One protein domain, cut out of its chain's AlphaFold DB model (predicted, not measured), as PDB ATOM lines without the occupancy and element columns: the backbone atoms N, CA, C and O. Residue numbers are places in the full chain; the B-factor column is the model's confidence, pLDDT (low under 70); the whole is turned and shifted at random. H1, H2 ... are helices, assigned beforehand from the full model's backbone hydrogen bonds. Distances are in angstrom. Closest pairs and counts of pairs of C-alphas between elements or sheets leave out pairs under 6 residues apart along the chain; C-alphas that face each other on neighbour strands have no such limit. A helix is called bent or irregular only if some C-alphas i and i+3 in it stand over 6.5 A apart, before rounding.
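What this domain is: This is residues 208 to 342 of the 631 residues of an uncharacterized protein of Micromonospora aurantiaca (UniProt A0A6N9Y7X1). The helices zigzag along the longest axis as a slab: the bent helix H2 and the short H1 at one end, an up-and-down bundle of H3, H4 and H5 in the middle, each running against the one before it, and a second group, H6 to H9, at the other end. That far end also holds a tail with no named element, residues 327 to 342. The printed part has 135 residues with nine named helices, H1 to H9 in chain order, and no named strand; the class is all helix. It is compact, with a radius of gyration of the C-alphas of 15.9 A and spans of 48 by 32 by 20 A.

Where its parts are: Find C-alpha 218 at (-5.116, -40.278, 3.414), where H2, residues 218 to 235, begins. By its hydrogen bonds it was assigned as one helix, but it is bent: C-alphas 225 and 228 are 7.2 A apart, and its arms H2a, residues 218 to 225, and H2b, residues 228 to 235, stand at a steep tilt of 62 degrees. Before it comes H1, residues 210 to 213. After it, H3 runs from 240 to 255 over 20.3 A; it is irregular, with C-alphas 248 and 251 9.2 A apart, and has a kink of 101 degrees near residue 249. Next come H4, 257 to 266, 14.2 A; H5, 273 to 283, 15.0 A; H6, 290 to 300, 15.0 A; H7, 302 to 306; H8, 308 to 317, 13.9 A; and H9, 319 to 326, only just irregular with C-alphas 320 and 323 6.9 A apart, ending at C-alpha 326, (-30.221, -34.045, 39.312).

How they stand to each other: From H2, look to H3, the hub. H2b only just touches it, with 3 pairs of C-alphas within 8 A, the closest Ile 230 and Leu 242 at 5.9 A; H2a also only just touches it, with 3 pairs, the closest Glu 219 and Leu 249 at 7.3 A. H1 touches H3, closest C-alphas Asp 211 and Leu 249, 4.6 A. H3 and H4 form a helical hairpin at a steep tilt of 44 degrees, closest C-alphas Trp 254 and Gln 260, 6.8 A. H4 and H5 form another at a shallow 24 degrees, closest C-alphas Leu 263 and Ala 279, 5.4 A. H5 and H6 are close but not clearly touching, C-alphas Ala 280 and Val 297 being closest at 7.3 A. H6 touches H8 at Ser 291 and Ser 317, their closest C-alphas, 6.1 A. H6 and H7 touch only at the corner, and only just, with 3 pairs; H8 and H9 touch only at the corner, closest C-alphas Val 314 and Leu 321, 6.4 A. Every O i to N i+4 pair is within hydrogen-bond range in H2a, H2b, H4, H5 and H8; in H3 8 of 12 are, in H6 5 of 7, in H9 2 of 4, and in H7 0 of 1, beside 2 of 2 O i to N i+3 pairs, while H1 is too short for an O i to N i+4 pair.

The domain as a whole: The farthest C-alphas, Arg 215 and Gly 338, are 51.2 A apart. The printed part has no cut, and no link between helices is long. Mean pLDDT of the printed part is 90.5; look for low confidence at residue 208, under 70.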
ATOM      1  N   ARG A 208     -16.861 -31.449   0.749       69.56
ATOM      2  CA  ARG A 208     -17.669 -32.662   0.526       69.56
ATOM      3  C   ARG A 208     -17.349 -33.703   1.604       69.56
ATOM      4  O   ARG A 208     -16.439 -33.543   2.409       69.56
ATOM      5  N   ARG A 209     -18.071 -34.822   1.560       79.12
ATOM      6  CA  ARG A 209     -17.773 -36.048   2.309       79.12
ATOM      7  C   ARG A 209     -16.418 -36.652   1.910       79.12
ATOM      8  O   ARG A 209     -16.361 -37.625   1.153       79.12
ATOM      9  N   LEU A 210     -15.329 -36.070   2.416       80.81
ATOM     10  CA  LEU A 210     -13.958 -36.567   2.273       80.81
ATOM     11  C   LEU A 210     -13.844 -38.026   2.735       80.81
ATOM     12  O   LEU A 210     -13.069 -38.792   2.174       80.81
ATOM     13  N   ASP A 211     -14.684 -38.453   3.678       80.50
ATOM     14  CA  ASP A 211     -14.773 -39.838   4.143       80.50
ATOM     15  C   ASP A 211     -15.222 -40.858   3.082       80.50
ATOM     16  O   ASP A 211     -14.969 -42.055   3.239       80.50
ATOM     17  N   THR A 212     -15.867 -40.406   2.007       80.56
ATOM     18  CA  THR A 212     -16.262 -41.243   0.854       80.56
ATOM     19  C   THR A 212     -15.291 -41.164  -0.316       80.56
ATOM     20  O   THR A 212     -15.321 -42.007  -1.205       80.56
ATOM     21  N   VAL A 213     -14.445 -40.141  -0.303       76.50
ATOM     22  CA  VAL A 213     -13.618 -39.717  -1.427       76.50
ATOM     23  C   VAL A 213     -12.166 -40.152  -1.239       76.50
ATOM     24  O   VAL A 213     -11.550 -40.673  -2.162       76.50
ATOM     25  N   LEU A 214     -11.626 -39.971  -0.034       80.69
ATOM     26  CA  LEU A 214     -10.248 -40.321   0.285       80.69
ATOM     27  C   LEU A 214     -10.115 -41.835   0.500       80.69
ATOM     28  O   LEU A 214     -10.984 -42.475   1.112       80.69
ATOM     29  N   ARG A 215      -8.995 -42.424   0.074       82.00
ATOM     30  CA  ARG A 215      -8.611 -43.788   0.479       82.00
ATOM     31  C   ARG A 215      -8.272 -43.796   1.970       82.00
ATOM     32  O   ARG A 215      -7.962 -42.757   2.550       82.00
ATOM     33  N   HIS A 216      -8.369 -44.955   2.612       83.75
ATOM     34  CA  HIS A 216      -8.060 -45.048   4.037       83.75
ATOM     35  C   HIS A 216      -6.598 -44.657   4.308       83.75
ATOM     36  O   HIS A 216      -5.711 -45.037   3.549       83.75
ATOM     37  N   GLY A 217      -6.362 -43.879   5.368       82.69
ATOM     38  CA  GLY A 217      -5.040 -43.357   5.735       82.69
ATOM     39  C   GLY A 217      -4.716 -41.984   5.137       82.69
ATOM     40  O   GLY A 217      -3.966 -41.221   5.741       82.69
ATOM     41  N   GLN A 218      -5.342 -41.596   4.022       83.00
ATOM     42  CA  GLN A 218      -5.116 -40.278   3.414       83.00
ATOM     43  C   GLN A 218      -5.703 -39.143   4.256       83.00
ATOM     44  O   GLN A 218      -5.174 -38.034   4.242       83.00
ATOM     45  N   GLU A 219      -6.740 -39.421   5.051       87.19
ATOM     46  CA  GLU A 219      -7.267 -38.469   6.031       87.19
ATOM     47  C   GLU A 219      -6.199 -37.946   7.009       87.19
ATOM     48  O   GLU A 219      -6.254 -36.778   7.391       87.19
ATOM     49  N   ALA A 220      -5.211 -38.774   7.376       88.44
ATOM     50  CA  ALA A 220      -4.123 -38.375   8.266       88.44
ATOM     51  C   ALA A 220      -3.149 -37.424   7.561       88.44
ATOM     52  O   ALA A 220      -2.833 -36.371   8.102       88.44
ATOM     53  N   VAL A 221      -2.767 -37.734   6.316       82.88
ATOM     54  CA  VAL A 221      -1.885 -36.881   5.500       82.88
ATOM     55  C   VAL A 221      -2.508 -35.504   5.269       82.88
ATOM     56  O   VAL A 221      -1.840 -34.480   5.409       82.88
ATOM     57  N   VAL A 222      -3.804 -35.467   4.938       81.69
ATOM     58  CA  VAL A 222      -4.541 -34.209   4.759       81.69
ATOM     59  C   VAL A 222      -4.612 -33.434   6.077       81.69
ATOM     60  O   VAL A 222      -4.365 -32.229   6.086       81.69
ATOM     61  N   PHE A 223      -4.907 -34.108   7.194       87.44
ATOM     62  CA  PHE A 223      -4.948 -33.463   8.505       87.44
ATOM     63  C   PHE A 223      -3.594 -32.881   8.909       87.44
ATOM     64  O   PHE A 223      -3.548 -31.736   9.346       87.44
ATOM     65  N   ASP A 224      -2.498 -33.620   8.738       86.50
ATOM     66  CA  ASP A 224      -1.159 -33.163   9.120       86.50
ATOM     67  C   ASP A 224      -0.752 -31.893   8.371       86.50
ATOM     68  O   ASP A 224      -0.176 -30.985   8.969       86.50
ATOM     69  N   ARG A 225      -1.138 -31.773   7.096       80.94
ATOM     70  CA  ARG A 225      -0.903 -30.560   6.300       80.94
ATOM     71  C   ARG A 225      -1.794 -29.383   6.711       80.94
ATOM     72  O   ARG A 225      -1.339 -28.247   6.673       80.94
ATOM     73  N   LEU A 226      -3.041 -29.633   7.120       81.25
ATOM     74  CA  LEU A 226      -3.981 -28.577   7.534       81.25
ATOM     75  C   LEU A 226      -3.858 -28.180   9.013       81.25
ATOM     76  O   LEU A 226      -4.350 -27.118   9.404       81.25
ATOM     77  N   ARG A 227      -3.212 -29.007   9.847       88.06
ATOM     78  CA  ARG A 227      -3.164 -28.853  11.310       88.06
ATOM     79  C   ARG A 227      -2.705 -27.464  11.734       88.06
ATOM     80  O   ARG A 227      -3.417 -26.808  12.490       88.06
ATOM     81  N   GLY A 228      -1.574 -26.997  11.203       86.19
ATOM     82  CA  GLY A 228      -0.996 -25.706  11.585       86.19
ATOM     83  C   GLY A 228      -1.945 -24.529  11.344       86.19
ATOM     84  O   GLY A 228      -2.038 -23.630  12.178       86.19
ATOM     85  N   ARG A 229      -2.727 -24.545  10.255       79.31
ATOM     86  CA  ARG A 229      -3.717 -23.488  10.000       79.31
ATOM     87  C   ARG A 229      -4.965 -23.635  10.854       79.31
ATOM     88  O   ARG A 229      -5.498 -22.619  11.294       79.31
ATOM     89  N   ILE A 230      -5.421 -24.860  11.119       87.69
ATOM     90  CA  ILE A 230      -6.518 -25.090  12.067       87.69
ATOM     91  C   ILE A 230      -6.144 -24.496  13.432       87.69
ATOM     92  O   ILE A 230      -6.916 -23.720  13.990       87.69
ATOM     93  N   GLU A 231      -4.938 -24.777  13.925       92.19
ATOM     94  CA  GLU A 231      -4.436 -24.241  15.194       92.19
ATOM     95  C   GLU A 231      -4.277 -22.718  15.163       92.19
ATOM     96  O   GLU A 231      -4.716 -22.033  16.087       92.19
ATOM     97  N   ALA A 232      -3.730 -22.162  14.081       85.88
ATOM     98  CA  ALA A 232      -3.610 -20.717  13.916       85.88
ATOM     99  C   ALA A 232      -4.983 -20.018  13.824       85.88
ATOM    100  O   ALA A 232      -5.130 -18.873  14.256       85.88
ATOM    101  N   GLY A 233      -5.997 -20.684  13.264       84.12
ATOM    102  CA  GLY A 233      -7.386 -20.227  13.268       84.12
ATOM    103  C   GLY A 233      -7.968 -20.236  14.679       84.12
ATOM    104  O   GLY A 233      -8.486 -19.215  15.134       84.12
ATOM    105  N   MET A 234      -7.795 -21.340  15.409       90.81
ATOM    106  CA  MET A 234      -8.231 -21.475  16.803       90.81
ATOM    107  C   MET A 234      -7.604 -20.407  17.706       90.81
ATOM    108  O   MET A 234      -8.318 -19.798  18.498       90.81
ATOM    109  N   ALA A 235      -6.310 -20.107  17.538       90.88
ATOM    110  CA  ALA A 235      -5.616 -19.048  18.277       90.88
ATOM    111  C   ALA A 235      -6.211 -17.645  18.039       90.88
ATOM    112  O   ALA A 235      -6.107 -16.774  18.895       90.88
ATOM    113  N   ARG A 236      -6.875 -17.431  16.894       87.00
ATOM    114  CA  ARG A 236      -7.612 -16.199  16.558       87.00
ATOM    115  C   ARG A 236      -9.108 -16.286  16.891       87.00
ATOM    116  O   ARG A 236      -9.878 -15.426  16.471       87.00
ATOM    117  N   GLY A 237      -9.543 -17.338  17.591       86.50
ATOM    118  CA  GLY A 237     -10.947 -17.575  17.939       86.50
ATOM    119  C   GLY A 237     -11.816 -18.093  16.785       86.50
ATOM    120  O   GLY A 237     -13.040 -17.967  16.838       86.50
ATOM    121  N   ARG A 238     -11.219 -18.665  15.733       83.31
ATOM    122  CA  ARG A 238     -11.914 -19.104  14.511       83.31
ATOM    123  C   ARG A 238     -11.883 -20.622  14.375       83.31
ATOM    124  O   ARG A 238     -10.836 -21.224  14.166       83.31
ATOM    125  N   TYR A 239     -13.062 -21.234  14.437       87.12
ATOM    126  CA  TYR A 239     -13.220 -22.693  14.522       87.12
ATOM    127  C   TYR A 239     -13.889 -23.315  13.288       87.12
ATOM    128  O   TYR A 239     -14.066 -24.530  13.221       87.12
ATOM    129  N   GLY A 240     -14.252 -22.497  12.296       82.44
ATOM    130  CA  GLY A 240     -14.984 -22.940  11.109       82.44
ATOM    131  C   GLY A 240     -14.286 -24.073  10.356       82.44
ATOM    132  O   GLY A 240     -14.908 -25.094  10.077       82.44
ATOM    133  N   LEU A 241     -12.979 -23.935  10.103       81.25
ATOM    134  CA  LEU A 241     -12.193 -24.956   9.405       81.25
ATOM    135  C   LEU A 241     -12.106 -26.272  10.197       81.25
ATOM    136  O   LEU A 241     -12.269 -27.338   9.607       81.25
ATOM    137  N   LEU A 242     -11.934 -26.211  11.525       90.25
ATOM    138  CA  LEU A 242     -11.947 -27.394  12.399       90.25
ATOM    139  C   LEU A 242     -13.260 -28.173  12.246       90.25
ATOM    140  O   LEU A 242     -13.256 -29.391  12.044       90.25
ATOM    141  N   PHE A 243     -14.391 -27.470  12.323       90.69
ATOM    142  CA  PHE A 243     -15.707 -28.094  12.238       90.69
ATOM    143  C   PHE A 243     -16.003 -28.607  10.832       90.69
ATOM    144  O   PHE A 243     -16.424 -29.756  10.703       90.69
ATOM    145  N   ALA A 244     -15.750 -27.820   9.785       84.50
ATOM    146  CA  ALA A 244     -15.954 -28.246   8.402       84.50
ATOM    147  C   ALA A 244     -15.134 -29.494   8.070       84.50
ATOM    148  O   ALA A 244     -15.662 -30.452   7.507       84.50
ATOM    149  N   PHE A 245     -13.866 -29.520   8.484       88.00
ATOM    150  CA  PHE A 245     -12.986 -30.660   8.262       88.00
ATOM    151  C   PHE A 245     -13.450 -31.908   9.023       88.00
ATOM    152  O   PHE A 245     -13.500 -33.001   8.457       88.00
ATOM    153  N   THR A 246     -13.881 -31.748  10.278       93.50
ATOM    154  CA  THR A 246     -14.433 -32.858  11.072       93.50
ATOM    155  C   THR A 246     -15.690 -33.443  10.420       93.50
ATOM    156  O   THR A 246     -15.792 -34.660  10.279       93.50
ATOM    157  N   HIS A 247     -16.619 -32.598   9.955       90.38
ATOM    158  CA  HIS A 247     -17.822 -33.051   9.245       90.38
ATOM    159  C   HIS A 247     -17.479 -33.764   7.933       90.38
ATOM    160  O   HIS A 247     -18.053 -34.810   7.629       90.38
ATOM    161  N   ALA A 248     -16.518 -33.233   7.175       87.69
ATOM    162  CA  ALA A 248     -16.074 -33.810   5.911       87.69
ATOM    163  C   ALA A 248     -15.484 -35.218   6.079       87.69
ATOM    164  O   ALA A 248     -15.714 -36.094   5.247       87.69
ATOM    165  N   LEU A 249     -14.745 -35.449   7.167       91.12
ATOM    166  CA  LEU A 249     -14.163 -36.749   7.503       91.12
ATOM    167  C   LEU A 249     -15.147 -37.723   8.168       91.12
ATOM    168  O   LEU A 249     -14.822 -38.910   8.298       91.12
ATOM    169  N   GLY A 250     -16.326 -37.263   8.593       92.62
ATOM    170  CA  GLY A 250     -17.354 -38.094   9.218       92.62
ATOM    171  C   GLY A 250     -16.779 -39.045  10.276       92.62
ATOM    172  O   GLY A 250     -15.989 -38.659  11.135       92.62
ATOM    173  N   ARG A 251     -17.097 -40.342  10.164       93.94
ATOM    174  CA  ARG A 251     -16.630 -41.369  11.120       93.94
ATOM    175  C   ARG A 251     -15.115 -41.597  11.108       93.94
ATOM    176  O   ARG A 251     -14.584 -42.188  12.047       93.94
ATOM    177  N   ARG A 252     -14.405 -41.182  10.052       93.56
ATOM    178  CA  ARG A 252     -12.939 -41.304   9.994       93.56
ATOM    179  C   ARG A 252     -12.256 -40.289  10.908       93.56
ATOM    180  O   ARG A 252     -11.193 -40.600  11.436       93.56
ATOM    181  N   ALA A 253     -12.899 -39.149  11.185       95.00
ATOM    182  CA  ALA A 253     -12.404 -38.149  12.134       95.00
ATOM    183  C   ALA A 253     -12.154 -38.738  13.533       95.00
ATOM    184  O   ALA A 253     -11.238 -38.311  14.234       95.00
ATOM    185  N   TRP A 254     -12.937 -39.748  13.931       95.00
ATOM    186  CA  TRP A 254     -12.803 -40.431  15.222       95.00
ATOM    187  C   TRP A 254     -11.437 -41.112  15.397       95.00
ATOM    188  O   TRP A 254     -10.979 -41.289  16.522       95.00
ATOM    189  N   ARG A 255     -10.784 -41.491  14.289       93.25
ATOM    190  CA  ARG A 255      -9.496 -42.202  14.274       93.25
ATOM    191  C   ARG A 255      -8.280 -41.278  14.216       93.25
ATOM    192  O   ARG A 255      -7.171 -41.790  14.166       93.25
ATOM    193  N   LEU A 256      -8.467 -39.957  14.203       96.12
ATOM    194  CA  LEU A 256      -7.378 -38.979  14.147       96.12
ATOM    195  C   LEU A 256      -7.153 -38.359  15.536       96.12
ATOM    196  O   LEU A 256      -7.870 -37.420  15.890       96.12
ATOM    197  N   PRO A 257      -6.173 -38.829  16.337       95.38
ATOM    198  CA  PRO A 257      -6.004 -38.373  17.718       95.38
ATOM    199  C   PRO A 257      -5.759 -36.868  17.821       95.38
ATOM    200  O   PRO A 257      -6.362 -36.218  18.667       95.38
ATOM    201  N   GLY A 258      -4.954 -36.301  16.914       96.81
ATOM    202  CA  GLY A 258      -4.699 -34.859  16.891       96.81
ATOM    203  C   GLY A 258      -5.962 -34.038  16.619       96.81
ATOM    204  O   GLY A 258      -6.192 -33.037  17.282       96.81
ATOM    205  N   LEU A 259      -6.843 -34.487  15.719       96.94
ATOM    206  CA  LEU A 259      -8.118 -33.806  15.471       96.94
ATOM    207  C   LEU A 259      -9.046 -33.895  16.694       96.94
ATOM    208  O   LEU A 259      -9.710 -32.923  17.050       96.94
ATOM    209  N   GLN A 260      -9.067 -35.053  17.360       97.19
ATOM    210  CA  GLN A 260      -9.838 -35.258  18.589       97.19
ATOM    211  C   GLN A 260      -9.318 -34.404  19.755       97.19
ATOM    212  O   GLN A 260     -10.123 -33.957  20.572       97.19
ATOM    213  N   ASP A 261      -8.009 -34.158  19.829       97.25
ATOM    214  CA  ASP A 261      -7.406 -33.250  20.807       97.25
ATOM    215  C   ASP A 261      -7.797 -31.787  20.550       97.25
ATOM    216  O   ASP A 261      -8.225 -31.090  21.469       97.25
ATOM    217  N   LEU A 262      -7.775 -31.338  19.290       97.88
ATOM    218  CA  LEU A 262      -8.229 -29.989  18.934       97.88
ATOM    219  C   LEU A 262      -9.706 -29.762  19.295       97.88
ATOM    220  O   LEU A 262     -10.053 -28.719  19.854       97.88
ATOM    221  N   LEU A 263     -10.574 -30.751  19.049       97.50
ATOM    222  CA  LEU A 263     -11.978 -30.702  19.479       97.50
ATOM    223  C   LEU A 263     -12.102 -30.642  21.008       97.50
ATOM    224  O   LEU A 263     -12.833 -29.797  21.517       97.50
ATOM    225  N   ARG A 264     -11.351 -31.476  21.742       96.75
ATOM    226  CA  ARG A 264     -11.307 -31.459  23.213       96.75
ATOM    227  C   ARG A 264     -10.902 -30.085  23.748       96.75
ATOM    228  O   ARG A 264     -11.594 -29.543  24.604       96.75
ATOM    229  N   ARG A 265      -9.810 -29.507  23.240       96.12
ATOM    230  CA  ARG A 265      -9.317 -28.172  23.632       96.12
ATOM    231  C   ARG A 265     -10.363 -27.088  23.377       96.12
ATOM    232  O   ARG A 265     -10.536 -26.195  24.200       96.12
ATOM    233  N   THR A 266     -11.118 -27.214  22.287       96.44
ATOM    234  CA  THR A 266     -12.198 -26.284  21.918       96.44
ATOM    235  C   THR A 266     -13.401 -26.339  22.874       96.44
ATOM    236  O   THR A 266     -14.211 -25.421  22.894       96.44
ATOM    237  N   ILE A 267     -13.529 -27.375  23.708       96.12
ATOM    238  CA  ILE A 267     -14.551 -27.439  24.770       96.12
ATOM    239  C   ILE A 267     -14.131 -26.611  25.998       96.12
ATOM    240  O   ILE A 267     -14.962 -26.353  26.864       96.12
ATOM    241  N   GLY A 268     -12.875 -26.161  26.085       92.75
ATOM    242  CA  GLY A 268     -12.327 -25.437  27.236       92.75
ATOM    243  C   GLY A 268     -13.120 -24.184  27.652       92.75
ATOM    244  O   GLY A 268     -13.937 -23.673  26.874       92.75
ATOM    245  N   PRO A 269     -12.899 -23.682  28.881       88.00
ATOM    246  CA  PRO A 269     -13.683 -22.594  29.474       88.00
ATOM    247  C   PRO A 269     -13.573 -21.269  28.706       88.00
ATOM    248  O   PRO A 269     -14.553 -20.533  28.639       88.00
ATOM    249  N   ASP A 270     -12.439 -21.014  28.046       88.38
ATOM    250  CA  ASP A 270     -12.145 -19.751  27.346       88.38
ATOM    251  C   ASP A 270     -12.832 -19.619  25.975       88.38
ATOM    252  O   ASP A 270     -12.624 -18.655  25.237       88.38
ATOM    253  N   THR A 271     -13.653 -20.600  25.597       91.94
ATOM    254  CA  THR A 271     -14.352 -20.622  24.310       91.94
ATOM    255  C   THR A 271     -15.806 -20.178  24.438       91.94
ATOM    256  O   THR A 271     -16.498 -20.465  25.422       91.94
ATOM    257  N   LEU A 272     -16.300 -19.499  23.397       92.06
ATOM    258  CA  LEU A 272     -17.695 -19.066  23.322       92.06
ATOM    259  C   LEU A 272     -18.653 -20.270  23.444       92.06
ATOM    260  O   LEU A 272     -18.413 -21.299  22.802       92.06
ATOM    261  N   PRO A 273     -19.794 -20.149  24.154       92.56
ATOM    262  CA  PRO A 273     -20.722 -21.267  24.358       92.56
ATOM    263  C   PRO A 273     -21.201 -21.929  23.057       92.56
ATOM    264  O   PRO A 273     -21.330 -23.148  22.986       92.56
ATOM    265  N   ALA A 274     -21.438 -21.149  21.998       90.56
ATOM    266  CA  ALA A 274     -21.848 -21.692  20.701       90.56
ATOM    267  C   ALA A 274     -20.768 -22.590  20.067       90.56
ATOM    268  O   ALA A 274     -21.088 -23.632  19.501       90.56
ATOM    269  N   VAL A 275     -19.494 -22.214  20.205       93.19
ATOM    270  CA  VAL A 275     -18.344 -22.978  19.703       93.19
ATOM    271  C   VAL A 275     -18.146 -24.244  20.535       93.19
ATOM    272  O   VAL A 275     -18.056 -25.337  19.975       93.19
ATOM    273  N   ALA A 276     -18.152 -24.107  21.863       95.75
ATOM    274  CA  ALA A 276     -18.005 -25.225  22.788       95.75
ATOM    275  C   ALA A 276     -19.106 -26.278  22.596       95.75
ATOM    276  O   ALA A 276     -18.824 -27.474  22.632       95.75
ATOM    277  N   ARG A 277     -20.350 -25.850  22.320       95.69
ATOM    278  CA  ARG A 277     -21.470 -26.748  21.989       95.69
ATOM    279  C   ARG A 277     -21.172 -27.593  20.752       95.69
ATOM    280  O   ARG A 277     -21.316 -28.810  20.805       95.69
ATOM    281  N   THR A 278     -20.753 -26.962  19.656       95.00
ATOM    282  CA  THR A 278     -20.434 -27.670  18.407       95.00
ATOM    283  C   THR A 278     -19.269 -28.638  18.603       95.00
ATOM    284  O   THR A 278     -19.344 -29.789  18.171       95.00
ATOM    285  N   ALA A 279     -18.217 -28.211  19.306       96.94
ATOM    286  CA  ALA A 279     -17.080 -29.067  19.619       96.94
ATOM    287  C   ALA A 279     -17.474 -30.263  20.498       96.94
ATOM    288  O   ALA A 279     -17.081 -31.385  20.191       96.94
ATOM    289  N   ALA A 280     -18.296 -30.054  21.534       97.44
ATOM    290  CA  ALA A 280     -18.803 -31.127  22.386       97.44
ATOM    291  C   ALA A 280     -19.638 -32.140  21.589       97.44
ATOM    292  O   ALA A 280     -19.416 -33.341  21.727       97.44
ATOM    293  N   GLY A 281     -20.531 -31.673  20.711       96.50
ATOM    294  CA  GLY A 281     -21.311 -32.543  19.826       96.50
ATOM    295  C   GLY A 281     -20.422 -33.411  18.929       96.50
ATOM    296  O   GLY A 281     -20.563 -34.630  18.916       96.50
ATOM    297  N   LEU A 282     -19.444 -32.802  18.247       96.81
ATOM    298  CA  LEU A 282     -18.508 -33.516  17.369       96.81
ATOM    299  C   LEU A 282     -17.570 -34.469  18.126       96.81
ATOM    300  O   LEU A 282     -17.239 -35.546  17.631       96.81
ATOM    301  N   TRP A 283     -17.136 -34.099  19.329       97.38
ATOM    302  CA  TRP A 283     -16.228 -34.912  20.140       97.38
ATOM    303  C   TRP A 283     -16.925 -36.103  20.814       97.38
ATOM    304  O   TRP A 283     -16.298 -37.139  21.053       97.38
ATOM    305  N   LEU A 284     -18.224 -35.978  21.103       97.50
ATOM    306  CA  LEU A 284     -19.070 -37.037  21.665       97.50
ATOM    307  C   LEU A 284     -19.756 -37.903  20.592       97.50
ATOM    308  O   LEU A 284     -20.518 -38.811  20.936       97.50
ATOM    309  N   ASP A 285     -19.485 -37.655  19.309       96.19
ATOM    310  CA  ASP A 285     -20.116 -38.370  18.197       96.19
ATOM    311  C   ASP A 285     -19.684 -39.848  18.114       96.19
ATOM    312  O   ASP A 285     -20.493 -40.708  17.768       96.19
ATOM    313  N   ASP A 286     -18.445 -40.184  18.511       95.56
ATOM    314  CA  ASP A 286     -17.955 -41.571  18.529       95.56
ATOM    315  C   ASP A 286     -18.655 -42.414  19.618       95.56
ATOM    316  O   ASP A 286     -18.363 -42.258  20.815       95.56
ATOM    317  N   PRO A 287     -19.508 -43.393  19.249       94.19
ATOM    318  CA  PRO A 287     -20.251 -44.192  20.217       94.19
ATOM    319  C   PRO A 287     -19.365 -45.017  21.153       94.19
ATOM    320  O   PRO A 287     -19.822 -45.375  22.239       94.19
ATOM    321  N   ARG A 288     -18.119 -45.323  20.753       94.50
ATOM    322  CA  ARG A 288     -17.190 -46.143  21.547       94.50
ATOM    323  C   ARG A 288     -16.590 -45.379  22.721       94.50
ATOM    324  O   ARG A 288     -16.312 -45.979  23.754       94.50
ATOM    325  N   THR A 289     -16.382 -44.073  22.574       94.69
ATOM    326  CA  THR A 289     -15.666 -43.262  23.569       94.69
ATOM    327  C   THR A 289     -16.548 -42.235  24.270       94.69
ATOM    328  O   THR A 289     -16.203 -41.807  25.375       94.69
ATOM    329  N   ARG A 290     -17.711 -41.882  23.705       95.62
ATOM    330  CA  ARG A 290     -18.604 -40.840  24.244       95.62
ATOM    331  C   ARG A 290     -19.020 -41.049  25.700       95.62
ATOM    332  O   ARG A 290     -19.054 -40.088  26.459       95.62
ATOM    333  N   SER A 291     -19.257 -42.294  26.122       93.69
ATOM    334  CA  SER A 291     -19.619 -42.601  27.513       93.69
ATOM    335  C   SER A 291     -18.489 -42.265  28.484       93.69
ATOM    336  O   SER A 291     -18.757 -41.841  29.599       93.69
ATOM    337  N   ARG A 292     -17.222 -42.411  28.081       93.19
ATOM    338  CA  ARG A 292     -16.075 -41.994  28.899       93.19
ATOM    339  C   ARG A 292     -15.912 -40.471  28.863       93.19
ATOM    340  O   ARG A 292     -15.821 -39.844  29.911       93.19
ATOM    341  N   ARG A 293     -15.952 -39.890  27.659       96.56
ATOM    342  CA  ARG A 293     -15.714 -38.458  27.397       96.56
ATOM    343  C   ARG A 293     -16.759 -37.525  28.007       96.56
ATOM    344  O   ARG A 293     -16.419 -36.404  28.359       96.56
ATOM    345  N   VAL A 294     -18.011 -37.963  28.164       97.06
ATOM    346  CA  VAL A 294     -19.077 -37.109  28.721       97.06
ATOM    347  C   VAL A 294     -18.771 -36.636  30.147       97.06
ATOM    348  O   VAL A 294     -19.119 -35.513  30.495       97.06
ATOM    349  N   ALA A 295     -18.081 -37.454  30.953       94.94
ATOM    350  CA  ALA A 295     -17.645 -37.045  32.287       94.94
ATOM    351  C   ALA A 295     -16.640 -35.889  32.200       94.94
ATOM    352  O   ALA A 295     -16.820 -34.886  32.877       94.94
ATOM    353  N   GLU A 296     -15.678 -35.980  31.276       95.25
ATOM    354  CA  GLU A 296     -14.692 -34.920  31.038       95.25
ATOM    355  C   GLU A 296     -15.367 -33.607  30.604       95.25
ATOM    356  O   GLU A 296     -14.989 -32.536  31.066       95.25
ATOM    357  N   VAL A 297     -16.409 -33.671  29.764       96.38
ATOM    358  CA  VAL A 297     -17.188 -32.479  29.376       96.38
ATOM    359  C   VAL A 297     -17.864 -31.833  30.593       96.38
ATOM    360  O   VAL A 297     -17.823 -30.612  30.734       96.38
ATOM    361  N   LEU A 298     -18.455 -32.635  31.483       94.88
ATOM    362  CA  LEU A 298     -19.108 -32.144  32.702       94.88
ATOM    363  C   LEU A 298     -18.115 -31.645  33.763       94.88
ATOM    364  O   LEU A 298     -18.495 -30.831  34.606       94.88
ATOM    365  N   ASP A 299     -16.877 -32.138  33.750       93.44
ATOM    366  CA  ASP A 299     -15.781 -31.651  34.597       93.44
ATOM    367  C   ASP A 299     -15.282 -30.280  34.149       93.44
ATOM    368  O   ASP A 299     -15.005 -29.433  34.994       93.44
ATOM    369  N   VAL A 300     -15.234 -30.035  32.836       94.06
ATOM    370  CA  VAL A 300     -14.921 -28.707  32.290       94.06
ATOM    371  C   VAL A 300     -16.045 -27.713  32.590       94.06
ATOM    372  O   VAL A 300     -15.774 -26.584  32.990       94.06
ATOM    373  N   ASP A 301     -17.304 -28.110  32.389       93.50
ATOM    374  CA  ASP A 301     -18.463 -27.265  32.679       93.50
ATOM    375  C   ASP A 301     -19.702 -28.113  33.005       93.50
ATOM    376  O   ASP A 301     -20.297 -28.748  32.130       93.50
ATOM    377  N   ALA A 302     -20.147 -28.078  34.263       92.62
ATOM    378  CA  ALA A 302     -21.308 -28.845  34.717       92.62
ATOM    379  C   ALA A 302     -22.614 -28.448  34.001       92.62
ATOM    380  O   ALA A 302     -23.512 -29.279  33.857       92.62
ATOM    381  N   SER A 303     -22.729 -27.206  33.512       93.94
ATOM    382  CA  SER A 303     -23.885 -26.757  32.727       93.94
ATOM    383  C   SER A 303     -23.975 -27.388  31.345       93.94
ATOM    384  O   SER A 303     -25.053 -27.366  30.753       93.94
ATOM    385  N   ALA A 304     -22.913 -28.041  30.859       95.44
ATOM    386  CA  ALA A 304     -22.941 -28.764  29.592       95.44
ATOM    387  C   ALA A 304     -23.987 -29.891  29.570       95.44
ATOM    388  O   ALA A 304     -24.394 -30.311  28.491       95.44
ATOM    389  N   VAL A 305     -24.501 -30.330  30.728       94.94
ATOM    390  CA  VAL A 305     -25.662 -31.233  30.799       94.94
ATOM    391  C   VAL A 305     -26.913 -30.669  30.109       94.94
ATOM    392  O   VAL A 305     -27.766 -31.432  29.672       94.94
ATOM    393  N   ALA A 306     -27.022 -29.346  29.947       94.12
ATOM    394  CA  ALA A 306     -28.108 -28.721  29.195       94.12
ATOM    395  C   ALA A 306     -28.018 -28.964  27.674       94.12
ATOM    396  O   ALA A 306     -28.995 -28.728  26.961       94.12
ATOM    397  N   LEU A 307     -26.874 -29.435  27.166       94.94
ATOM    398  CA  LEU A 307     -26.721 -29.845  25.772       94.94
ATOM    399  C   LEU A 307     -27.422 -31.189  25.544       94.94
ATOM    400  O   LEU A 307     -27.252 -32.128  26.324       94.94
ATOM    401  N   HIS A 308     -28.192 -31.297  24.458       92.88
ATOM    402  CA  HIS A 308     -29.010 -32.480  24.180       92.88
ATOM    403  C   HIS A 308     -28.173 -33.764  24.101       92.88
ATOM    404  O   HIS A 308     -28.562 -34.791  24.653       92.88
ATOM    405  N   GLU A 309     -27.007 -33.695  23.459       94.75
ATOM    406  CA  GLU A 309     -26.089 -34.815  23.263       94.75
ATOM    407  C   GLU A 309     -25.526 -35.315  24.599       94.75
ATOM    408  O   GLU A 309     -25.501 -36.520  24.855       94.75
ATOM    409  N   VAL A 310     -25.134 -34.388  25.479       96.75
ATOM    410  CA  VAL A 310     -24.620 -34.694  26.822       96.75
ATOM    411  C   VAL A 310     -25.723 -35.325  27.667       96.75
ATOM    412  O   VAL A 310     -25.520 -36.407  28.222       96.75
ATOM    413  N   TRP A 311     -26.907 -34.702  27.707       96.00
ATOM    414  CA  TRP A 311     -28.067 -35.236  28.422       96.00
ATOM    415  C   TRP A 311     -28.422 -36.645  27.941       96.00
ATOM    416  O   TRP A 311     -28.506 -37.567  28.747       96.00
ATOM    417  N   ALA A 312     -28.528 -36.859  26.627       95.50
ATOM    418  CA  ALA A 312     -28.859 -38.159  26.054       95.50
ATOM    419  C   ALA A 312     -27.843 -39.256  26.429       95.50
ATOM    420  O   ALA A 312     -28.238 -40.394  26.701       95.50
ATOM    421  N   ILE A 313     -26.543 -38.944  26.474       96.38
ATOM    422  CA  ILE A 313     -25.510 -39.907  26.890       96.38
ATOM    423  C   ILE A 313     -25.640 -40.232  28.383       96.38
ATOM    424  O   ILE A 313     -25.621 -41.415  28.739       96.38
ATOM    425  N   VAL A 314     -25.829 -39.221  29.239       96.19
ATOM    426  CA  VAL A 314     -26.055 -39.411  30.684       96.19
ATOM    427  C   VAL A 314     -27.285 -40.290  30.921       96.19
ATOM    428  O   VAL A 314     -27.192 -41.299  31.616       96.19
ATOM    429  N   CYS A 315     -28.406 -39.999  30.253       95.50
ATOM    430  CA  CYS A 315     -29.642 -40.770  30.381       95.50
ATOM    431  C   CYS A 315     -29.504 -42.242  29.971       95.50
ATOM    432  O   CYS A 315     -30.181 -43.104  30.530       95.50
ATOM    433  N   THR A 316     -28.688 -42.537  28.953       94.12
ATOM    434  CA  THR A 316     -28.694 -43.856  28.296       94.12
ATOM    435  C   THR A 316     -27.530 -44.761  28.667       94.12
ATOM    436  O   THR A 316     -27.688 -45.978  28.564       94.12
ATOM    437  N   SER A 317     -26.372 -44.187  29.012       93.19
ATOM    438  CA  SER A 317     -25.094 -44.913  29.093       93.19
ATOM    439  C   SER A 317     -24.242 -44.555  30.315       93.19
ATOM    440  O   SER A 317     -23.346 -45.324  30.653       93.19
ATOM    441  N   ARG A 318     -24.484 -43.409  30.963       95.06
ATOM    442  CA  ARG A 318     -23.747 -42.933  32.148       95.06
ATOM    443  C   ARG A 318     -24.698 -42.493  33.258       95.06
ATOM    444  O   ARG A 318     -24.654 -41.361  33.734       95.06
ATOM    445  N   THR A 319     -25.590 -43.402  33.648       94.88
ATOM    446  CA  THR A 319     -26.586 -43.156  34.701       94.88
ATOM    447  C   THR A 319     -25.948 -42.941  36.076       94.88
ATOM    448  O   THR A 319     -26.578 -42.365  36.953       94.88
ATOM    449  N   ASP A 320     -24.685 -43.342  36.260       94.50
ATOM    450  CA  ASP A 320     -23.860 -43.014  37.428       94.50
ATOM    451  C   ASP A 320     -23.658 -41.499  37.611       94.50
ATOM    452  O   ASP A 320     -23.463 -41.030  38.728       94.50
ATOM    453  N   LEU A 321     -23.764 -40.713  36.533       94.81
ATOM    454  CA  LEU A 321     -23.656 -39.254  36.579       94.81
ATOM    455  C   LEU A 321     -24.992 -38.557  36.889       94.81
ATOM    456  O   LEU A 321     -25.005 -37.334  37.035       94.81
ATOM    457  N   LEU A 322     -26.110 -39.291  36.995       94.69
ATOM    458  CA  LEU A 322     -27.430 -38.699  37.255       94.69
ATOM    459  C   LEU A 322     -27.500 -38.005  38.616       94.69
ATOM    460  O   LEU A 322     -28.069 -36.919  38.692       94.69
ATOM    461  N   ASP A 323     -26.878 -38.574  39.653       91.88
ATOM    462  CA  ASP A 323     -26.821 -37.951  40.984       91.88
ATOM    463  C   ASP A 323     -26.166 -36.558  40.882       91.88
ATOM    464  O   ASP A 323     -26.735 -35.556  41.315       91.88
ATOM    465  N   ARG A 324     -25.045 -36.440  40.153       89.31
ATOM    466  CA  ARG A 324     -24.340 -35.160  39.949       89.31
ATOM    467  C   ARG A 324     -25.213 -34.080  39.303       89.31
ATOM    468  O   ARG A 324     -25.057 -32.909  39.645       89.31
ATOM    469  N   VAL A 325     -26.085 -34.447  38.362       87.88
ATOM    470  CA  VAL A 325     -26.840 -33.476  37.544       87.88
ATOM    471  C   VAL A 325     -28.270 -33.232  38.028       87.88
ATOM    472  O   VAL A 325     -28.827 -32.174  37.748       87.88
ATOM    473  N   LEU A 326     -28.876 -34.183  38.745       90.62
ATOM    474  CA  LEU A 326     -30.221 -34.045  39.312       90.62
ATOM    475  C   LEU A 326     -30.192 -33.511  40.749       90.62
ATOM    476  O   LEU A 326     -31.169 -32.891  41.185       90.62
ATOM    477  N   ASP A 327     -29.100 -33.721  41.496       84.69
ATOM    478  CA  ASP A 327     -29.041 -33.307  42.898       84.69
ATOM    479  C   ASP A 327     -28.918 -31.804  43.078       84.69
ATOM    480  O   ASP A 327     -29.584 -31.222  43.943       84.69
ATOM    481  N   ARG A 328     -28.097 -31.173  42.243       81.44
ATOM    482  CA  ARG A 328     -27.803 -29.744  42.304       81.44
ATOM    483  C   ARG A 328     -28.106 -29.104  40.954       81.44
ATOM    484  O   ARG A 328     -27.781 -29.694  39.927       81.44
ATOM    485  N   PRO A 329     -28.699 -27.896  40.931       82.81
ATOM    486  CA  PRO A 329     -28.907 -27.186  39.680       82.81
ATOM    487  C   PRO A 329     -27.541 -26.919  39.030       82.81
ATOM    488  O   PRO A 329     -26.665 -26.349  39.692       82.81
ATOM    489  N   PRO A 330     -27.331 -27.327  37.768       87.50
ATOM    490  CA  PRO A 330     -26.066 -27.093  37.101       87.50
ATOM    491  C   PRO A 330     -25.831 -25.591  36.925       87.50
ATOM    492  O   PRO A 330     -26.760 -24.825  36.659       87.50
ATOM    493  N   ARG A 331     -24.575 -25.173  37.077       87.38
ATOM    494  CA  ARG A 331     -24.125 -23.788  36.889       87.38
ATOM    495  C   ARG A 331     -23.004 -23.759  35.863       87.38
ATOM    496  O   ARG A 331     -22.198 -24.686  35.826       87.38
ATOM    497  N   GLY A 332     -22.977 -22.713  35.045       89.44
ATOM    498  CA  GLY A 332     -21.993 -22.537  33.982       89.44
ATOM    499  C   GLY A 332     -22.600 -21.876  32.748       89.44
ATOM    500  O   GLY A 332     -23.728 -21.387  32.784       89.44
ATOM    501  N   ARG A 333     -21.851 -21.859  31.646       91.25
ATOM    502  CA  ARG A 333     -22.147 -21.001  30.485       91.25
ATOM    503  C   ARG A 333     -23.324 -21.452  29.613       91.25
ATOM    504  O   ARG A 333     -23.718 -20.719  28.709       91.25
ATOM    505  N   PHE A 334     -23.858 -22.656  29.828       91.94
ATOM    506  CA  PHE A 334     -24.953 -23.221  29.027       91.94
ATOM    507  C   PHE A 334     -26.328 -23.122  29.697       91.94
ATOM    508  O   PHE A 334     -27.328 -23.504  29.088       91.94
ATOM    509  N   VAL A 335     -26.389 -22.620  30.930       90.81
ATOM    510  CA  VAL A 335     -27.629 -22.419  31.683       90.81
ATOM    511  C   VAL A 335     -27.736 -20.945  32.058       90.81
ATOM    512  O   VAL A 335     -26.749 -20.309  32.409       90.81
ATOM    513  N   GLU A 336     -28.941 -20.389  31.957       85.50
ATOM    514  CA  GLU A 336     -29.186 -18.988  32.293       85.50
ATOM    515  C   GLU A 336     -29.061 -18.749  33.805       85.50
ATOM    516  O   GLU A 336     -29.639 -19.478  34.618       85.50
ATOM    517  N   ASN A 337     -28.323 -17.704  34.186       78.31
ATOM    518  CA  ASN A 337     -28.118 -17.349  35.588       78.31
ATOM    519  C   ASN A 337     -29.452 -17.047  36.287       78.31
ATOM    520  O   ASN A 337     -30.305 -16.340  35.760       78.31
ATOM    521  N   GLY A 338     -29.624 -17.586  37.496       73.94
ATOM    522  CA  GLY A 338     -30.825 -17.374  38.310       73.94
ATOM    523  C   GLY A 338     -32.038 -18.224  37.915       73.94
ATOM    524  O   GLY A 338     -33.007 -18.255  38.669       73.94
ATOM    525  N   LYS A 339     -31.990 -18.969  36.800       79.50
ATOM    526  CA  LYS A 339     -33.055 -19.908  36.420       79.50
ATOM    527  C   LYS A 339     -32.666 -21.340  36.756       79.50
ATOM    528  O   LYS A 339     -31.564 -21.798  36.464       79.50
ATOM    529  N   ARG A 340     -33.598 -22.083  37.357       81.75
ATOM    530  CA  ARG A 340     -33.413 -23.518  37.584       81.75
ATOM    531  C   ARG A 340     -33.490 -24.238  36.241       81.75
ATOM    532  O   ARG A 340     -34.524 -24.207  35.579       81.75
ATOM    533  N   TRP A 341     -32.408 -24.904  35.853       88.75
ATOM    534  CA  TRP A 341     -32.442 -25.822  34.720       88.75
ATOM    535  C   TRP A 341     -33.367 -27.000  35.027       88.75
ATOM    536  O   TRP A 341     -33.264 -27.626  36.085       88.75
ATOM    537  N   VAL A 342     -34.254 -27.301  34.081       89.25
ATOM    538  CA  VAL A 342     -35.107 -28.486  34.106       89.25
ATOM    539  C   VAL A 342     -34.736 -29.343  32.897       89.25
ATOM    540  O   VAL A 342     -34.762 -28.831  31.773       89.25
TER     541      VAL A 342